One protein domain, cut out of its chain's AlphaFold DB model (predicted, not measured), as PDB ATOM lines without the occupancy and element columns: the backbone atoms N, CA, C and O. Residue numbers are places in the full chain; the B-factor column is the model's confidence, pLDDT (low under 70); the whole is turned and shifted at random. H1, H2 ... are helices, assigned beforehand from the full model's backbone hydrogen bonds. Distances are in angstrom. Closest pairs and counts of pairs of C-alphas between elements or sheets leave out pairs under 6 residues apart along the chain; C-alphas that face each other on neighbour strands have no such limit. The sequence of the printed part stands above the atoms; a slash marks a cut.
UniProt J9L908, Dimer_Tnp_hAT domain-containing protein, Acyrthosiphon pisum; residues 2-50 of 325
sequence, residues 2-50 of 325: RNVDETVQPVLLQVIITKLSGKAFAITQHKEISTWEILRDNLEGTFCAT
ATOM      1  N   ARG A   2     104.223 137.578 163.304       53.56
ATOM      2  CA  ARG A   2     103.830 136.170 163.565       53.56
ATOM      3  C   ARG A   2     102.337 135.838 163.371       53.56
ATOM      4  O   ARG A   2     102.005 134.672 163.247       53.56
ATOM      5  N   ASN A   3     101.469 136.850 163.322       62.84
ATOM      6  CA  ASN A   3     100.017 136.701 163.155       62.84
ATOM      7  C   ASN A   3      99.514 137.253 161.802       62.84
ATOM      8  O   ASN A   3      98.338 137.578 161.680       62.84
ATOM      9  N   VAL A   4     100.407 137.465 160.827       69.81
ATOM     10  CA  VAL A   4     100.073 137.998 159.494       69.81
ATOM     11  C   VAL A   4     100.261 136.888 158.466       69.81
ATOM     12  O   VAL A   4     101.288 136.213 158.499       69.81
ATOM     13  N   ASP A   5      99.290 136.732 157.567       74.06
ATOM     14  CA  ASP A   5      99.317 135.779 156.452       74.06
ATOM     15  C   ASP A   5     100.641 135.868 155.670       74.06
ATOM     16  O   ASP A   5     101.073 136.968 155.304       74.06
ATOM     17  N   GLU A   6     101.296 134.723 155.446       72.06
ATOM     18  CA  GLU A   6     102.620 134.614 154.811       72.06
ATOM     19  C   GLU A   6     102.664 135.263 153.423       72.06
ATOM     20  O   GLU A   6     103.693 135.811 153.026       72.06
ATOM     21  N   THR A   7     101.530 135.304 152.723       76.19
ATOM     22  CA  THR A   7     101.408 135.939 151.403       76.19
ATOM     23  C   THR A   7     101.542 137.467 151.448       76.19
ATOM     24  O   THR A   7     101.978 138.085 150.477       76.19
ATOM     25  N   VAL A   8     101.212 138.097 152.581       79.44
ATOM     26  CA  VAL A   8     101.163 139.563 152.742       79.44
ATOM     27  C   VAL A   8     102.442 140.116 153.378       79.44
ATOM     28  O   VAL A   8     102.759 141.300 153.226       79.44
ATOM     29  N   GLN A   9     103.214 139.273 154.066       78.31
ATOM     30  CA  GLN A   9     104.439 139.679 154.762       78.31
ATOM     31  C   GLN A   9     105.476 140.387 153.863       78.31
ATOM     32  O   GLN A   9     106.004 141.411 154.308       78.31
ATOM     33  N   PRO A  10     105.743 139.953 152.610       79.19
ATOM     34  CA  PRO A  10     106.714 140.621 151.737       79.19
ATOM     35  C   PRO A  10     106.275 142.035 151.340       79.19
ATOM     36  O   PRO A  10     107.074 142.970 151.349       79.19
ATOM     37  N   VAL A  11     104.984 142.211 151.045       80.75
ATOM     38  CA  VAL A  11     104.406 143.515 150.689       80.75
ATOM     39  C   VAL A  11     104.466 144.452 151.891       80.75
ATOM     40  O   VAL A  11     104.897 145.597 151.773       80.75
ATOM     41  N   LEU A  12     104.095 143.955 153.071       81.44
ATOM     42  CA  LEU A  12     104.134 144.728 154.307       81.44
ATOM     43  C   LEU A  12     105.566 145.152 154.669       81.44
ATOM     44  O   LEU A  12     105.774 146.286 155.097       81.44
ATOM     45  N   LEU A  13     106.557 144.280 154.452       84.31
ATOM     46  CA  LEU A  13     107.972 144.591 154.658       84.31
ATOM     47  C   LEU A  13     108.438 145.729 153.740       84.31
ATOM     48  O   LEU A  13     109.075 146.667 154.218       84.31
ATOM     49  N   GLN A  14     108.057 145.699 152.460       80.31
ATOM     50  CA  GLN A  14     108.358 146.778 151.514       80.31
ATOM     51  C   GLN A  14     107.730 148.104 151.951       80.31
ATOM     52  O   GLN A  14     108.414 149.127 151.998       80.31
ATOM     53  N   VAL A  15     106.458 148.091 152.363       84.06
ATOM     54  CA  VAL A  15     105.800 149.299 152.885       84.06
ATOM     55  C   VAL A  15     106.551 149.851 154.095       84.06
ATOM     56  O   VAL A  15     106.797 151.053 154.155       84.06
ATOM     57  N   ILE A  16     106.963 148.997 155.033       84.06
ATOM     58  CA  ILE A  16     107.715 149.428 156.216       84.06
ATOM     59  C   ILE A  16     109.039 150.084 155.813       84.06
ATOM     60  O   ILE A  16     109.321 151.180 156.294       84.06
ATOM     61  N   ILE A  17     109.809 149.477 154.904       81.56
ATOM     62  CA  ILE A  17     111.090 150.031 154.434       81.56
ATOM     63  C   ILE A  17     110.885 151.409 153.794       81.56
ATOM     64  O   ILE A  17     111.613 152.343 154.124       81.56
ATOM     65  N   THR A  18     109.845 151.590 152.968       83.94
ATOM     66  CA  THR A  18     109.548 152.902 152.354       83.94
ATOM     67  C   THR A  18     109.140 153.987 153.356       83.94
ATOM     68  O   THR A  18     109.170 155.174 153.033       83.94
ATOM     69  N   LYS A  19     108.738 153.602 154.573       84.81
ATOM     70  CA  LYS A  19     108.344 154.524 155.646       84.81
ATOM     71  C   LYS A  19     109.472 154.823 156.630       84.81
ATOM     72  O   LYS A  19     109.305 155.722 157.457       84.81
ATOM     73  N   LEU A  20     110.601 154.117 156.558       83.94
ATOM     74  CA  LEU A  20     111.775 154.439 157.367       83.94
ATOM     75  C   LEU A  20     112.347 155.786 156.927       83.94
ATOM     76  O   LEU A  20     112.485 156.066 155.740       83.94
ATOM     77  N   SER A  21     112.701 156.626 157.894       81.31
ATOM     78  CA  SER A  21     113.254 157.955 157.642       81.31
ATOM     79  C   SER A  21     114.430 158.259 158.572       81.31
ATOM     80  O   SER A  21     114.646 157.595 159.592       81.31
ATOM     81  N   GLY A  22     115.242 159.245 158.185       82.19
ATOM     82  CA  GLY A  22     116.392 159.697 158.966       82.19
ATOM     83  C   GLY A  22     117.430 158.595 159.202       82.19
ATOM     84  O   GLY A  22     117.802 157.859 158.289       82.19
ATOM     85  N   LYS A  23     117.902 158.471 160.449       72.69
ATOM     86  CA  LYS A  23     118.963 157.523 160.828       72.69
ATOM     87  C   LYS A  23     118.571 156.063 160.553       72.69
ATOM     88  O   LYS A  23     119.422 155.281 160.146       72.69
ATOM     89  N   ALA A  24     117.293 155.707 160.717       76.56
ATOM     90  CA  ALA A  24     116.800 154.344 160.497       76.56
ATOM     91  C   ALA A  24     116.844 153.938 159.019       76.56
ATOM     92  O   ALA A  24     117.204 152.804 158.708       76.56
ATOM     93  N   PHE A  25     116.549 154.874 158.113       81.88
ATOM     94  CA  PHE A  25     116.713 154.673 156.675       81.88
ATOM     95  C   PHE A  25     118.190 154.497 156.298       81.88
ATOM     96  O   PHE A  25     118.542 153.516 155.656       81.88
ATOM     97  N   ALA A  26     119.078 155.371 156.781       78.06
ATOM     98  CA  ALA A  26     120.509 155.304 156.456       78.06
ATOM     99  C   ALA A  26     121.167 153.966 156.857       78.06
ATOM    100  O   ALA A  26     122.027 153.452 156.148       78.06
ATOM    101  N   ILE A  27     120.740 153.377 157.979       73.50
ATOM    102  CA  ILE A  27     121.251 152.085 158.473       73.50
ATOM    103  C   ILE A  27     120.737 150.899 157.640       73.50
ATOM    104  O   ILE A  27     121.397 149.861 157.564       73.50
ATOM    105  N   THR A  28     119.552 151.032 157.048       80.75
ATOM    106  CA  THR A  28     118.867 149.951 156.329       80.75
ATOM    107  C   THR A  28     119.058 150.032 154.812       80.75
ATOM    108  O   THR A  28     118.929 149.017 154.141       80.75
ATOM    109  N   GLN A  29     119.461 151.190 154.277       76.94
ATOM    110  CA  GLN A  29     119.614 151.454 152.840       76.94
ATOM    111  C   GLN A  29     120.634 150.544 152.134       76.94
ATOM    112  O   GLN A  29     120.466 150.234 150.958       76.94
ATOM    113  N   HIS A  30     121.686 150.120 152.838       75.69
ATOM    114  CA  HIS A  30     122.774 149.305 152.279       75.69
ATOM    115  C   HIS A  30     122.769 147.853 152.778       75.69
ATOM    116  O   HIS A  30     123.751 147.138 152.587       75.69
ATOM    117  N   LYS A  31     121.695 147.417 153.449       77.94
ATOM    118  CA  LYS A  31     121.574 146.060 153.992       77.94
ATOM    119  C   LYS A  31     120.522 145.274 153.219       77.94
ATOM    120  O   LYS A  31     119.423 145.771 152.984       77.94
ATOM    121  N   GLU A  32     120.834 144.029 152.878       76.88
ATOM    122  CA  GLU A  32     119.853 143.111 152.296       76.88
ATOM    123  C   GLU A  32     118.852 142.672 153.372       76.88
ATOM    124  O   GLU A  32     119.157 141.875 154.258       76.88
ATOM    125  N   ILE A  33     117.644 143.234 153.319       79.25
ATOM    126  CA  ILE A  33     116.555 142.929 154.249       79.25
ATOM    127  C   ILE A  33     115.547 142.035 153.527       79.25
ATOM    128  O   ILE A  33     114.655 142.515 152.831       79.25
ATOM    129  N   SER A  34     115.705 140.721 153.684       78.25
ATOM    130  CA  SER A  34     114.820 139.718 153.075       78.25
ATOM    131  C   SER A  34     113.632 139.337 153.965       78.25
ATOM    132  O   SER A  34     112.597 138.914 153.456       78.25
ATOM    133  N   THR A  35     113.738 139.520 155.286       83.06
ATOM    134  CA  THR A  35     112.683 139.173 156.248       83.06
ATOM    135  C   THR A  35     112.477 140.262 157.301       83.06
ATOM    136  O   THR A  35     113.362 141.074 157.587       83.06
ATOM    137  N   TRP A  36     111.293 140.262 157.926       81.19
ATOM    138  CA  TRP A  36     110.993 141.135 159.066       81.19
ATOM    139  C   TRP A  36     111.954 140.928 160.240       81.19
ATOM    140  O   TRP A  36     112.266 141.884 160.939       81.19
ATOM    141  N   GLU A  37     112.428 139.703 160.464       82.81
ATOM    142  CA  GLU A  37     113.346 139.396 161.565       82.81
ATOM    143  C   GLU A  37     114.702 140.066 161.350       82.81
ATOM    144  O   GLU A  37     115.193 140.722 162.259       82.81
ATOM    145  N   ILE A  38     115.230 140.048 160.123       83.12
ATOM    146  CA  ILE A  38     116.469 140.760 159.775       83.12
ATOM    147  C   ILE A  38     116.293 142.276 159.918       83.12
ATOM    148  O   ILE A  38     117.190 142.962 160.412       83.12
ATOM    149  N   LEU A  39     115.144 142.825 159.502       84.50
ATOM    150  CA  LEU A  39     114.858 144.249 159.698       84.50
ATOM    151  C   LEU A  39     114.802 144.604 161.184       84.50
ATOM    152  O   LEU A  39     115.417 145.582 161.610       84.50
ATOM    153  N   ARG A  40     114.059 143.808 161.960       80.88
ATOM    154  CA  ARG A  40     113.904 143.975 163.401       80.88
ATOM    155  C   ARG A  40     115.259 143.905 164.081       80.88
ATOM    156  O   ARG A  40     115.586 144.846 164.778       80.88
ATOM    157  N   ASP A  41     116.058 142.875 163.839       80.62
ATOM    158  CA  ASP A  41     117.340 142.675 164.518       80.62
ATOM    159  C   ASP A  41     118.346 143.776 164.154       80.62
ATOM    160  O   ASP A  41     119.114 144.227 164.999       80.62
ATOM    161  N   ASN A  42     118.304 144.296 162.921       77.62
ATOM    162  CA  ASN A  42     119.099 145.462 162.533       77.62
ATOM    163  C   ASN A  42     118.643 146.739 163.248       77.62
ATOM    164  O   ASN A  42     119.476 147.499 163.740       77.62
ATOM    165  N   LEU A  43     117.338 147.006 163.299       78.50
ATOM    166  CA  LEU A  43     116.813 148.188 163.981       78.50
ATOM    167  C   LEU A  43     116.998 148.076 165.498       78.50
ATOM    168  O   LEU A  43     117.465 149.026 166.116       78.50
ATOM    169  N   GLU A  44     116.726 146.918 166.090       75.31
ATOM    170  CA  GLU A  44     116.954 146.629 167.502       75.31
ATOM    171  C   GLU A  44     118.442 146.706 167.835       75.31
ATOM    172  O   GLU A  44     118.810 147.407 168.765       75.31
ATOM    173  N   GLY A  45     119.329 146.121 167.033       69.69
ATOM    174  CA  GLY A  45     120.773 146.217 167.244       69.69
ATOM    175  C   GLY A  45     121.327 147.642 167.154       69.69
ATOM    176  O   GLY A  45     122.379 147.912 167.722       69.69
ATOM    177  N   THR A  46     120.636 148.574 166.487       68.88
ATOM    178  CA  THR A  46     121.131 149.955 166.324       68.88
ATOM    179  C   THR A  46     120.414 150.983 167.202       68.88
ATOM    180  O   THR A  46     121.022 151.971 167.615       68.88
ATOM    181  N   PHE A  47     119.130 150.777 167.493       67.56
ATOM    182  CA  PHE A  47     118.295 151.687 168.287       67.56
ATOM    183  C   PHE A  47     117.932 151.127 169.659       67.56
ATOM    184  O   PHE A  47     117.705 151.899 170.587       67.56
ATOM    185  N   CYS A  48     117.881 149.804 169.787       51.47
ATOM    186  CA  CYS A  48     117.553 149.098 171.020       51.47
ATOM    187  C   CYS A  48     118.744 148.326 171.585       51.47
ATOM    188  O   CYS A  48     118.519 147.537 172.502       51.47
ATOM    189  N   ALA A  49     119.976 148.540 171.081       55.06
ATOM    190  CA  ALA A  49     121.183 148.005 171.695       55.06
ATOM    191  C   ALA A  49     121.082 148.322 173.176       55.06
ATOM    192  O   ALA A  49     121.104 149.489 173.581       55.06
ATOM    193  N   THR A  50     120.855 147.275 173.964       54.62
ATOM    194  CA  THR A  50     120.738 147.383 175.401       54.62
ATOM    195  C   THR A  50     122.029 148.038 175.834       54.62
ATOM    196  O   THR A  50     123.093 147.432 175.697       54.62
TER     197      THR A  50
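AT A GLANCE: This is residues 2 to 50 of the 325 residues of the protein "Dimer_Tnp_hAT domain-containing protein" of Acyrthosiphon pisum (UniProt J9L908). Three helices are loosely gathered: the two longer ones, H1 and H3, run the same way at a shallow tilt with few contacts between them, and the short H2 turns back near the end of H1. From H2 the chain returns through residues 29 to 35 to begin H3, whose first residue comes near the middle of H1. The printed part has 49 residues with three named helices, H1, H2 and H3 in that order, and no named strand; its class is all helix. It is only just compact, close to loose, with a radius of gyration of the C-alphas of 11.1 A, and it spans 29 by 23 by 16 A.

IN THESE COORDINATES: The printed part begins at Arg 2, with its C-alpha at (103.830, 136.170, 163.565), and residues 2 to 8 come before the first helix. H1 is residues 9 to 19, from C-alpha 9 at (104.439, 139.679, 154.762), and measures 15.4 A from first to last C-alpha. H2 is residues 23 to 28, 8.8 A from first to last C-alpha. H3, the longest helix by residues, is residues 36 to 47, 15.8 A from first to last C-alpha, and ends with C-alpha 47 at (118.295, 151.687, 168.287). Residues 48 to 50 follow it.

HOW THE PARTS SIT: H1 is close to H2 but not clearly touching it; the closest C-alphas, those of Ile 17 and Phe 25, are 7.6 A apart. These two helices run opposite ways at a steep tilt of 39 degrees. H2 and H3 only just touch, with 3 pairs of C-alphas within 8 A, the closest being those of Ala 24 and Leu 43 at 7.1 A. H3 touches H2 with residues 39 to 43 alone. H2 and H3 run opposite ways at a steep tilt of 41 degrees and form a helical hairpin. H1 and H3 are close but not clearly touching, with the C-alphas of Leu 13 and Trp 36 the closest at 6.4 A. They run the same way at a shallow tilt of 32 degrees, with their centres 14.0 A apart. In H1, H2 and H3 every O i to N i+4 pair of the backbone is within hydrogen-bond range.

THE WHOLE: The two C-alphas farthest apart, those of Thr 7 and Thr 50, are 32.9 A apart, and the first and last printed C-alphas, those of Arg 2 and Thr 50, are 23.5 A apart. The printed part has no cut. The link from H1 to H2, 3 residues, is tight, and the link from H2 to H3, 7 residues, is short. The mean pLDDT of the printed part of this model is 76.4, and residues 2 to 4 and 45 to 50 are under 70.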